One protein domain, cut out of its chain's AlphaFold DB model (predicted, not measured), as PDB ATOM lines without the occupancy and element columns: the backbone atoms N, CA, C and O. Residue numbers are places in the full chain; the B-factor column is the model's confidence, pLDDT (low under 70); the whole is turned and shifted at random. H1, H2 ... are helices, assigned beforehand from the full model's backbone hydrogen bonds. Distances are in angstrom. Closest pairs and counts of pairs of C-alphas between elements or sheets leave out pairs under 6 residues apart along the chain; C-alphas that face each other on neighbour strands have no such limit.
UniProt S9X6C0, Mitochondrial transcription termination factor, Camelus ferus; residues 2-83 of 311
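Overview. This is residues 2 to 83 of the 311 residues of the protein "Mitochondrial transcription termination factor" of Camelus ferus (UniProt S9X6C0). Four longer helices, H3, H4, H7 and H6, stand in a ring that is only loosely closed between H6 and H7, and two short helices, H5 and H8, lie side by side over one opening of it. Two more short helices, H1 and H2, sit at one end of the long axis beyond H5, and the turn between H6 and H7 makes the other end. The printed part has 82 residues with eight named helices in the order H1 to H8 and no named strand, an all helix domain. It is compact, with a radius of gyration of the C-alphas of 12.1 A, in an elongated outline of 37 by 23 by 20 A.

Along the chain. Find C-alpha 2 at (-40.165, -31.681, 20.244), where H1, residues 2 to 5, begins; H2 follows as residues 7 to 10. At C-alpha 17, (-35.006, -27.449, 8.794), H3 begins and runs 14.3 A to residue 26. H4, residues 31 to 40, is also 14.3 A long, and H5 is residues 42 to 46. The longest helix by residues, H6, runs 16.2 A from residue 49 to 60. H7, residues 66 to 75, is 14.6 A long, and H8, residues 77 to 81, ends at C-alpha 81, (-29.681, -38.484, 13.131).

Arrangement. Look first at H4 and H5, the hub, each touching four other helices; they only just touch each other, only at the corner by their link, with C-alphas 38 and 44 closest at 6.4 A. H1 touches H4 at the C-alphas of Ala 2 and Ser 39, 4.9 A apart. H2 only just touches H5, with 3 pairs of C-alphas within 8 A, Val 9 and Arg 43 closest at 6.1 A. H3 touches H5 at C-alphas 17 and 45, 4.6 A apart. H3 and H4 only just touch, with 3 pairs within 8 A, Lys 21 and Ile 34 closest at 6.7 A, at a steep tilt of 47 degrees, opposite ways. H6 touches H3 with residues 49 to 52 alone, Pro 49 and Gly 19 closest at 6.3 A between C-alphas. H4 and H7 touch at C-alphas 33 and 74, 6.0 A, at a steep tilt of 44 degrees, the same way. H8 is close but not clearly touching H5, with C-alphas 81 and 44 closest at 5.2 A. H1 and H8 are apart. In H3, H4, H6, H7 and H8 every O i to N i+4 pair is within hydrogen-bond range; H5 has 0 of 1 but 2 of 2 O i to N i+3 pairs, and H1 and H2 are too short for an i+4 pair.

Size, cuts and confidence. The two C-alphas farthest apart are those of Asn 11 and Thr 64, 37.5 A. The printed part has no cut and no long link; H2 to H3 is short and the others are tight. The mean pLDDT of the printed part is 96.6, and no printed residue is under 70.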
ATOM      1  N   ALA A   2     -41.568 -31.815  20.670       88.44
ATOM      2  CA  ALA A   2     -40.165 -31.681  20.244       88.44
ATOM      3  C   ALA A   2     -39.252 -30.907  21.229       88.44
ATOM      4  O   ALA A   2     -38.214 -31.426  21.642       88.44
ATOM      5  N   LYS A   3     -39.673 -29.714  21.685       89.81
ATOM      6  CA  LYS A   3     -38.928 -28.888  22.662       89.81
ATOM      7  C   LYS A   3     -38.675 -29.609  23.993       89.81
ATOM      8  O   LYS A   3     -37.597 -29.479  24.554       89.81
ATOM      9  N   LYS A   4     -39.619 -30.445  24.446       93.81
ATOM     10  CA  LYS A   4     -39.460 -31.285  25.651       93.81
ATOM     11  C   LYS A   4     -38.375 -32.357  25.473       93.81
ATOM     12  O   LYS A   4     -37.706 -32.701  26.437       93.81
ATOM     13  N   ARG A   5     -38.194 -32.890  24.258       92.94
ATOM     14  CA  ARG A   5     -37.207 -33.947  23.970       92.94
ATOM     15  C   ARG A   5     -35.783 -33.408  23.856       92.94
ATOM     16  O   ARG A   5     -34.857 -34.033  24.354       92.94
ATOM     17  N   GLN A   6     -35.594 -32.297  23.142       95.00
ATOM     18  CA  GLN A   6     -34.268 -31.726  22.868       95.00
ATOM     19  C   GLN A   6     -34.309 -30.188  22.931       95.00
ATOM     20  O   GLN A   6     -34.185 -29.535  21.892       95.00
ATOM     21  N   PRO A   7     -34.471 -29.591  24.128       92.94
ATOM     22  CA  PRO A   7     -34.677 -28.147  24.280       92.94
ATOM     23  C   PRO A   7     -33.522 -27.325  23.701       92.94
ATOM     24  O   PRO A   7     -33.760 -26.342  23.008       92.94
ATOM     25  N   GLY A   8     -32.278 -27.789  23.866       94.06
ATOM     26  CA  GLY A   8     -31.092 -27.099  23.352       94.06
ATOM     27  C   GLY A   8     -31.032 -26.948  21.825       94.06
ATOM     28  O   GLY A   8     -30.274 -26.118  21.339       94.06
ATOM     29  N   VAL A   9     -31.825 -27.701  21.051       94.38
ATOM     30  CA  VAL A   9     -31.920 -27.499  19.591       94.38
ATOM     31  C   VAL A   9     -32.633 -26.185  19.263       94.38
ATOM     32  O   VAL A   9     -32.230 -25.502  18.328       94.38
ATOM     33  N   PHE A  10     -33.636 -25.809  20.057       91.69
ATOM     34  CA  PHE A  10     -34.451 -24.605  19.854       91.69
ATOM     35  C   PHE A  10     -33.764 -23.325  20.341       91.69
ATOM     36  O   PHE A  10     -34.224 -22.236  20.029       91.69
ATOM     37  N   ASN A  11     -32.655 -23.456  21.071       91.44
ATOM     38  CA  ASN A  11     -31.846 -22.326  21.532       91.44
ATOM     39  C   ASN A  11     -30.719 -21.973  20.540       91.44
ATOM     40  O   ASN A  11     -29.899 -21.101  20.819       91.44
ATOM     41  N   ARG A  12     -30.611 -22.680  19.404       90.62
ATOM     42  CA  ARG A  12     -29.571 -22.416  18.400       90.62
ATOM     43  C   ARG A  12     -29.952 -21.203  17.556       90.62
ATOM     44  O   ARG A  12     -31.096 -21.086  17.137       90.62
ATOM     45  N   LYS A  13     -28.961 -20.364  17.228       84.62
ATOM     46  CA  LYS A  13     -29.131 -19.179  16.364       84.62
ATOM     47  C   LYS A  13     -29.597 -19.511  14.935       84.62
ATOM     48  O   LYS A  13     -30.114 -18.636  14.257       84.62
ATOM     49  N   GLY A  14     -29.423 -20.754  14.482       86.31
ATOM     50  CA  GLY A  14     -29.861 -21.216  13.167       86.31
ATOM     51  C   GLY A  14     -30.085 -22.726  13.127       86.31
ATOM     52  O   GLY A  14     -29.471 -23.487  13.884       86.31
ATOM     53  N   THR A  15     -30.978 -23.155  12.236       92.81
ATOM     54  CA  THR A  15     -31.251 -24.565  11.930       92.81
ATOM     55  C   THR A  15     -31.380 -24.754  10.418       92.81
ATOM     56  O   THR A  15     -31.640 -23.807   9.685       92.81
ATOM     57  N   ASN A  16     -31.218 -25.990   9.958       94.75
ATOM     58  CA  ASN A  16     -31.301 -26.391   8.555       94.75
ATOM     59  C   ASN A  16     -32.612 -27.143   8.275       94.75
ATOM     60  O   ASN A  16     -32.620 -28.108   7.511       94.75
ATOM     61  N   GLU A  17     -33.717 -26.755   8.917       95.25
ATOM     62  CA  GLU A  17     -35.006 -27.449   8.794       95.25
ATOM     63  C   GLU A  17     -35.468 -27.559   7.334       95.25
ATOM     64  O   GLU A  17     -35.794 -28.652   6.868       95.25
ATOM     65  N   GLN A  18     -35.418 -26.454   6.584       96.06
ATOM     66  CA  GLN A  18     -35.812 -26.448   5.177       96.06
ATOM     67  C   GLN A  18     -34.880 -27.321   4.320       96.06
ATOM     68  O   GLN A  18     -35.353 -28.056   3.456       96.06
ATOM     69  N   GLY A  19     -33.571 -27.311   4.601       96.75
ATOM     70  CA  GLY A  19     -32.601 -28.178   3.929       96.75
ATOM     71  C   GLY A  19     -32.860 -29.663   4.198       96.75
ATOM     72  O   GLY A  19     -32.866 -30.467   3.268       96.75
ATOM     73  N   LEU A  20     -33.157 -30.027   5.450       98.12
ATOM     74  CA  LEU A  20     -33.551 -31.386   5.828       98.12
ATOM     75  C   LEU A  20     -34.846 -31.812   5.125       98.12
ATOM     76  O   LEU A  20     -34.927 -32.931   4.622       98.12
ATOM     77  N   LYS A  21     -35.852 -30.933   5.089       98.31
ATOM     78  CA  LYS A  21     -37.134 -31.192   4.428       98.31
ATOM     79  C   LYS A  21     -36.939 -31.460   2.938       98.31
ATOM     80  O   LYS A  21     -37.390 -32.495   2.458       98.31
ATOM     81  N   THR A  22     -36.236 -30.579   2.225       98.31
ATOM     82  CA  THR A  22     -35.931 -30.761   0.796       98.31
ATOM     83  C   THR A  22     -35.137 -32.044   0.552       98.31
ATOM     84  O   THR A  22     -35.448 -32.796  -0.369       98.31
ATOM     85  N   PHE A  23     -34.155 -32.339   1.409       98.62
ATOM     86  CA  PHE A  23     -33.372 -33.568   1.326       98.62
ATOM     87  C   PHE A  23     -34.238 -34.827   1.486       98.62
ATOM     88  O   PHE A  23     -34.123 -35.747   0.691       98.62
ATOM     89  N   LEU A  24     -35.119 -34.888   2.486       98.62
ATOM     90  CA  LEU A  24     -35.950 -36.074   2.709       98.62
ATOM     91  C   LEU A  24     -37.054 -36.229   1.650       98.62
ATOM     92  O   LEU A  24     -37.341 -37.355   1.245       98.62
ATOM     93  N   LEU A  25     -37.619 -35.122   1.151       98.50
ATOM     94  CA  LEU A  25     -38.566 -35.143   0.030       98.50
ATOM     95  C   LEU A  25     -37.918 -35.715  -1.237       98.50
ATOM     96  O   LEU A  25     -38.516 -36.569  -1.887       98.50
ATOM     97  N   SER A  26     -36.677 -35.323  -1.554       98.38
ATOM     98  CA  SER A  26     -35.961 -35.855  -2.728       98.38
ATOM     99  C   SER A  26     -35.617 -37.347  -2.616       98.38
ATOM    100  O   SER A  26     -35.273 -37.977  -3.613       98.38
ATOM    101  N   LYS A  27     -35.743 -37.926  -1.416       98.44
ATOM    102  CA  LYS A  27     -35.588 -39.360  -1.136       98.44
ATOM    103  C   LYS A  27     -36.912 -40.121  -1.034       98.44
ATOM    104  O   LYS A  27     -36.898 -41.312  -0.734       98.44
ATOM    105  N   GLY A  28     -38.039 -39.458  -1.295       98.06
ATOM    106  CA  GLY A  28     -39.369 -40.070  -1.311       98.06
ATOM    107  C   GLY A  28     -40.078 -40.119   0.045       98.06
ATOM    108  O   GLY A  28     -41.087 -40.807   0.168       98.06
ATOM    109  N   ALA A  29     -39.590 -39.414   1.072       98.50
ATOM    110  CA  ALA A  29     -40.322 -39.296   2.333       98.50
ATOM    111  C   ALA A  29     -41.524 -38.351   2.180       98.50
ATOM    112  O   ALA A  29     -41.388 -37.265   1.617       98.50
ATOM    113  N   SER A  30     -42.684 -38.721   2.727       98.50
ATOM    114  CA  SER A  30     -43.852 -37.834   2.746       98.50
ATOM    115  C   SER A  30     -43.678 -36.684   3.750       98.50
ATOM    116  O   SER A  30     -42.834 -36.735   4.654       98.50
ATOM    117  N   LYS A  31     -44.504 -35.638   3.635       98.31
ATOM    118  CA  LYS A  31     -44.481 -34.502   4.574       98.31
ATOM    119  C   LYS A  31     -44.784 -34.955   6.008       98.31
ATOM    120  O   LYS A  31     -44.156 -34.469   6.947       98.31
ATOM    121  N   GLU A  32     -45.685 -35.917   6.165       98.38
ATOM    122  CA  GLU A  32     -46.107 -36.498   7.444       98.38
ATOM    123  C   GLU A  32     -44.960 -37.289   8.084       98.38
ATOM    124  O   GLU A  32     -44.669 -37.115   9.272       98.38
ATOM    125  N   VAL A  33     -44.243 -38.090   7.286       98.50
ATOM    126  CA  VAL A  33     -43.050 -38.818   7.739       98.50
ATOM    127  C   VAL A  33     -41.972 -37.840   8.208       98.50
ATOM    128  O   VAL A  33     -41.426 -38.004   9.301       98.50
ATOM    129  N   ILE A  34     -41.699 -36.781   7.440       98.62
ATOM    130  CA  ILE A  34     -40.708 -35.754   7.799       98.62
ATOM    131  C   ILE A  34     -41.096 -35.050   9.108       98.62
ATOM    132  O   ILE A  34     -40.272 -34.944  10.021       98.62
ATOM    133  N   ALA A  35     -42.356 -34.628   9.240       98.06
ATOM    134  CA  ALA A  35     -42.862 -34.000  10.459       98.06
ATOM    135  C   ALA A  35     -42.751 -34.939  11.675       98.06
ATOM    136  O   ALA A  35     -42.336 -34.519  12.762       98.06
ATOM    137  N   SER A  36     -43.048 -36.229  11.490       98.25
ATOM    138  CA  SER A  36     -42.902 -37.271  12.511       98.25
ATOM    139  C   SER A  36     -41.442 -37.488  12.928       98.25
ATOM    140  O   SER A  36     -41.151 -37.629  14.123       98.25
ATOM    141  N   ILE A  37     -40.506 -37.491  11.971       98.44
ATOM    142  CA  ILE A  37     -39.059 -37.589  12.215       98.44
ATOM    143  C   ILE A  37     -38.588 -36.413  13.078       98.44
ATOM    144  O   ILE A  37     -38.002 -36.631  14.142       98.44
ATOM    145  N   ILE A  38     -38.885 -35.177  12.664       97.62
ATOM    146  CA  ILE A  38     -38.456 -33.954  13.360       97.62
ATOM    147  C   ILE A  38     -39.065 -33.886  14.762       97.62
ATOM    148  O   ILE A  38     -38.362 -33.613  15.737       97.62
ATOM    149  N   SER A  39     -40.352 -34.215  14.892       97.25
ATOM    150  CA  SER A  39     -41.059 -34.194  16.176       97.25
ATOM    151  C   SER A  39     -40.441 -35.137  17.211       97.25
ATOM    152  O   SER A  39     -40.412 -34.822  18.405       97.25
ATOM    153  N   ARG A  40     -39.934 -36.295  16.765       97.31
ATOM    154  CA  ARG A  40     -39.307 -37.305  17.630       97.31
ATOM    155  C   ARG A  40     -37.812 -37.086  17.827       97.31
ATOM    156  O   ARG A  40     -37.311 -37.476  18.886       97.31
ATOM    157  N   TYR A  41     -37.125 -36.470  16.862       97.88
ATOM    158  CA  TYR A  41     -35.681 -36.230  16.902       97.88
ATOM    159  C   TYR A  41     -35.265 -34.849  16.336       97.88
ATOM    160  O   TYR A  41     -34.646 -34.778  15.271       97.88
ATOM    161  N   PRO A  42     -35.535 -33.738  17.054       97.12
ATOM    162  CA  PRO A  42     -35.317 -32.369  16.553       97.12
ATOM    163  C   PRO A  42     -33.898 -32.060  16.061       97.12
ATOM    164  O   PRO A  42     -33.712 -31.286  15.126       97.12
ATOM    165  N   ARG A  43     -32.874 -32.698  16.639       96.56
ATOM    166  CA  ARG A  43     -31.465 -32.561  16.231       96.56
ATOM    167  C   ARG A  43     -31.219 -32.976  14.772       96.56
ATOM    168  O   ARG A  43     -30.185 -32.619  14.215       96.56
ATOM    169  N   ALA A  44     -32.154 -33.676  14.127       97.50
ATOM    170  CA  ALA A  44     -32.127 -33.903  12.684       97.50
ATOM    171  C   ALA A  44     -32.018 -32.587  11.891       97.50
ATOM    172  O   ALA A  44     -31.276 -32.524  10.914       97.50
ATOM    173  N   MET A  45     -32.674 -31.515  12.353       96.62
ATOM    174  CA  MET A  45     -32.673 -30.201  11.693       96.62
ATOM    175  C   MET A  45     -31.326 -29.482  11.786       96.62
ATOM    176  O   MET A  45     -31.147 -28.437  11.181       96.62
ATOM    177  N   THR A  46     -30.358 -29.993  12.546       96.06
ATOM    178  CA  THR A  46     -29.051 -29.339  12.716       96.06
ATOM    179  C   THR A  46     -27.977 -29.961  11.823       96.06
ATOM    180  O   THR A  46     -26.790 -29.795  12.094       96.06
ATOM    181  N   ARG A  47     -28.366 -30.779  10.838       96.31
ATOM    182  CA  ARG A  47     -27.451 -31.461   9.912       96.31
ATOM    183  C   ARG A  47     -27.314 -30.656   8.627       96.31
ATOM    184  O   ARG A  47     -28.282 -30.044   8.189       96.31
ATOM    185  N   THR A  48     -26.118 -30.626   8.049       95.75
ATOM    186  CA  THR A  48     -25.897 -29.971   6.753       95.75
ATOM    187  C   THR A  48     -26.297 -30.911   5.608       95.75
ATOM    188  O   THR A  48     -26.229 -32.135   5.791       95.75
ATOM    189  N   PRO A  49     -26.710 -30.386   4.441       94.75
ATOM    190  CA  PRO A  49     -27.056 -31.202   3.275       94.75
ATOM    191  C   PRO A  49     -25.944 -32.174   2.852       94.75
ATOM    192  O   PRO A  49     -26.219 -33.331   2.543       94.75
ATOM    193  N   GLU A  50     -24.684 -31.750   2.924       96.38
ATOM    194  CA  GLU A  50     -23.510 -32.545   2.536       96.38
ATOM    195  C   GLU A  50     -23.330 -33.728   3.491       96.38
ATOM    196  O   GLU A  50     -23.154 -34.873   3.068       96.38
ATOM    197  N   SER A  51     -23.449 -33.471   4.799       97.00
ATOM    198  CA  SER A  51     -23.360 -34.507   5.830       97.00
ATOM    199  C   SER A  51     -24.487 -35.535   5.698       97.00
ATOM    200  O   SER A  51     -24.234 -36.736   5.842       97.00
ATOM    201  N   LEU A  52     -25.712 -35.077   5.399       98.06
ATOM    202  CA  LEU A  52     -26.873 -35.935   5.147       98.06
ATOM    203  C   LEU A  52     -26.667 -36.800   3.903       98.06
ATOM    204  O   LEU A  52     -26.846 -38.016   3.980       98.06
ATOM    205  N   SER A  53     -26.239 -36.194   2.793       98.38
ATOM    206  CA  SER A  53     -25.985 -36.882   1.525       98.38
ATOM    207  C   SER A  53     -24.908 -37.958   1.673       98.38
ATOM    208  O   SER A  53     -25.140 -39.120   1.337       98.38
ATOM    209  N   TYR A  54     -23.769 -37.626   2.287       98.44
ATOM    210  CA  TYR A  54     -22.696 -38.597   2.507       98.44
ATOM    211  C   TYR A  54     -23.153 -39.765   3.392       98.44
ATOM    212  O   TYR A  54     -22.933 -40.933   3.069       98.44
ATOM    213  N   ARG A  55     -23.859 -39.467   4.490       98.56
ATOM    214  CA  ARG A  55     -24.393 -40.494   5.396       98.56
ATOM    215  C   ARG A  55     -25.414 -41.400   4.709       98.56
ATOM    216  O   ARG A  55     -25.412 -42.609   4.934       98.56
ATOM    217  N   TRP A  56     -26.263 -40.827   3.861       98.75
ATOM    218  CA  TRP A  56     -27.237 -41.566   3.067       98.75
ATOM    219  C   TRP A  56     -26.561 -42.500   2.067       98.75
ATOM    220  O   TRP A  56     -26.924 -43.672   1.977       98.75
ATOM    221  N   ASN A  57     -25.516 -42.025   1.385       98.62
ATOM    222  CA  ASN A  57     -24.723 -42.840   0.467       98.62
ATOM    223  C   ASN A  57     -24.058 -44.021   1.185       98.62
ATOM    224  O   ASN A  57     -24.065 -45.134   0.663       98.62
ATOM    225  N   LEU A  58     -23.563 -43.828   2.414       98.69
ATOM    226  CA  LEU A  58     -23.061 -44.932   3.239       98.69
ATOM    227  C   LEU A  58     -24.148 -45.979   3.530       98.69
ATOM    228  O   LEU A  58     -23.880 -47.173   3.425       98.69
ATOM    229  N   TRP A  59     -25.382 -45.562   3.836       98.62
ATOM    230  CA  TRP A  59     -26.501 -46.498   4.004       98.62
ATOM    231  C   TRP A  59     -26.881 -47.188   2.686       98.62
ATOM    232  O   TRP A  59     -27.173 -48.380   2.710       98.62
ATOM    233  N   ARG A  60     -26.793 -46.510   1.534       98.44
ATOM    234  CA  ARG A  60     -27.021 -47.098   0.196       98.44
ATOM    235  C   ARG A  60     -25.941 -48.085  -0.260       98.44
ATOM    236  O   ARG A  60     -26.211 -48.917  -1.120       98.44
ATOM    237  N   ARG A  61     -24.754 -48.100   0.357       97.81
ATOM    238  CA  ARG A  61     -23.802 -49.219   0.182       97.81
ATOM    239  C   ARG A  61     -24.381 -50.535   0.728       97.81
ATOM    240  O   ARG A  61     -24.047 -51.617   0.247       97.81
ATOM    241  N   ILE A  62     -25.282 -50.451   1.709       98.12
ATOM    242  CA  ILE A  62     -25.954 -51.599   2.328       98.12
ATOM    243  C   ILE A  62     -27.347 -51.817   1.719       98.12
ATOM    244  O   ILE A  62     -27.623 -52.906   1.224       98.12
ATOM    245  N   MET A  63     -28.201 -50.791   1.739       97.94
ATOM    246  CA  MET A  63     -29.587 -50.822   1.257       97.94
ATOM    247  C   MET A  63     -29.675 -50.699  -0.256       97.94
ATOM    248  O   MET A  63     -28.829 -50.078  -0.896       97.94
ATOM    249  N   THR A  64     -30.719 -51.272  -0.840       96.31
ATOM    250  CA  THR A  64     -30.890 -51.280  -2.295       96.31
ATOM    251  C   THR A  64     -31.676 -50.073  -2.793       96.31
ATOM    252  O   THR A  64     -31.370 -49.565  -3.873       96.31
ATOM    253  N   SER A  65     -32.591 -49.533  -1.980       97.94
ATOM    254  CA  SER A  65     -33.454 -48.408  -2.354       97.94
ATOM    255  C   SER A  65     -33.485 -47.283  -1.313       97.94
ATOM    256  O   SER A  65     -33.174 -47.479  -0.137       97.94
ATOM    257  N   ASP A  66     -33.888 -46.089  -1.754       98.56
ATOM    258  CA  ASP A  66     -34.134 -44.952  -0.859       98.56
ATOM    259  C   ASP A  66     -35.374 -45.189   0.019       98.56
ATOM    260  O   ASP A  66     -35.356 -44.853   1.203       98.56
ATOM    261  N   LEU A  67     -36.398 -45.869  -0.510       98.19
ATOM    262  CA  LEU A  67     -37.617 -46.213   0.225       98.19
ATOM    263  C   LEU A  67     -37.334 -47.092   1.456       98.19
ATOM    264  O   LEU A  67     -37.896 -46.858   2.524       98.19
ATOM    265  N   GLU A  68     -36.418 -48.063   1.354       98.25
ATOM    266  CA  GLU A  68     -35.980 -48.867   2.507       98.25
ATOM    267  C   GLU A  68     -35.406 -47.990   3.630       98.25
ATOM    268  O   GLU A  68     -35.719 -48.192   4.806       98.25
ATOM    269  N   ILE A  69     -34.593 -46.989   3.276       98.75
ATOM    270  CA  ILE A  69     -33.993 -46.058   4.239       98.75
ATOM    271  C   ILE A  69     -35.069 -45.158   4.857       98.75
ATOM    272  O   ILE A  69     -35.077 -44.980   6.077       98.75
ATOM    273  N   VAL A  70     -36.005 -44.642   4.053       98.75
ATOM    274  CA  VAL A  70     -37.154 -43.861   4.542       98.75
ATOM    275  C   VAL A  70     -37.970 -44.669   5.559       98.75
ATOM    276  O   VAL A  70     -38.204 -44.182   6.663       98.75
ATOM    277  N   ASN A  71     -38.294 -45.930   5.264       98.44
ATOM    278  CA  ASN A  71     -39.046 -46.811   6.169       98.44
ATOM    279  C   ASN A  71     -38.290 -47.114   7.480       98.44
ATOM    280  O   ASN A  71     -38.889 -47.372   8.530       98.44
ATOM    281  N   ILE A  72     -36.953 -47.121   7.452       98.56
ATOM    282  CA  ILE A  72     -36.132 -47.235   8.667       98.56
ATOM    283  C   ILE A  72     -36.197 -45.940   9.478       98.56
ATOM    284  O   ILE A  72     -36.403 -45.997  10.690       98.56
ATOM    285  N   LEU A  73     -36.049 -44.785   8.828       98.38
ATOM    286  CA  LEU A  73     -36.103 -43.465   9.463       98.38
ATOM    287  C   LEU A  73     -37.467 -43.169  10.082       98.38
ATOM    288  O   LEU A  73     -37.541 -42.603  11.173       98.38
ATOM    289  N   GLU A  74     -38.542 -43.585   9.419       98.06
ATOM    290  CA  GLU A  74     -39.898 -43.466   9.936       98.06
ATOM    291  C   GLU A  74     -40.056 -44.249  11.246       98.06
ATOM    292  O   GLU A  74     -40.601 -43.730  12.221       98.06
ATOM    293  N   ARG A  75     -39.506 -45.462  11.345       97.50
ATOM    294  CA  ARG A  75     -39.560 -46.253  12.586       97.50
ATOM    295  C   ARG A  75     -38.578 -45.753  13.646       97.50
ATOM    296  O   ARG A  75     -38.934 -45.664  14.820       97.50
ATOM    297  N   SER A  76     -37.355 -45.404  13.250       96.44
ATOM    298  CA  SER A  76     -36.261 -45.032  14.151       96.44
ATOM    299  C   SER A  76     -35.421 -43.877  13.585       96.44
ATOM    300  O   SER A  76     -34.327 -44.083  13.052       96.44
ATOM    301  N   PRO A  77     -35.872 -42.618  13.734       97.88
ATOM    302  CA  PRO A  77     -35.110 -41.469  13.239       97.88
ATOM    303  C   PRO A  77     -33.774 -41.314  13.980       97.88
ATOM    304  O   PRO A  77     -32.757 -40.914  13.411       97.88
ATOM    305  N   GLU A  78     -33.750 -41.688  15.260       97.62
ATOM    306  CA  GLU A  78     -32.584 -41.543  16.122       97.62
ATOM    307  C   GLU A  78     -31.343 -42.261  15.568       97.62
ATOM    308  O   GLU A  78     -30.251 -41.700  15.627       97.62
ATOM    309  N   SER A  79     -31.467 -43.458  14.988       96.75
ATOM    310  CA  SER A  79     -30.302 -44.201  14.481       96.75
ATOM    311  C   SER A  79     -29.537 -43.480  13.373       96.75
ATOM    312  O   SER A  79     -28.311 -43.582  13.296       96.75
ATOM    313  N   PHE A  80     -30.229 -42.710  12.535       98.38
ATOM    314  CA  PHE A  80     -29.573 -41.938  11.488       98.38
ATOM    315  C   PHE A  80     -29.089 -40.593  12.025       98.38
ATOM    316  O   PHE A  80     -27.940 -40.224  11.798       98.38
ATOM    317  N   PHE A  81     -29.932 -39.881  12.779       98.31
ATOM    318  CA  PHE A  81     -29.681 -38.484  13.131       98.31
ATOM    319  C   PHE A  81     -28.906 -38.273  14.434       98.31
ATOM    320  O   PHE A  81     -28.477 -37.144  14.688       98.31
ATOM    321  N   ARG A  82     -28.688 -39.297  15.273       96.81
ATOM    322  CA  ARG A  82     -28.006 -39.108  16.568       96.81
ATOM    323  C   ARG A  82     -26.532 -38.765  16.476       96.81
ATOM    324  O   ARG A  82     -26.029 -38.041  17.331       96.81
ATOM    325  N   SER A  83     -25.860 -39.240  15.433       95.44
ATOM    326  CA  SER A  83     -24.443 -38.995  15.184       95.44
ATOM    327  C   SER A  83     -24.264 -38.295  13.841       95.44
ATOM    328  O   SER A  83     -24.943 -38.635  12.877       95.44
TER     329      SER A  83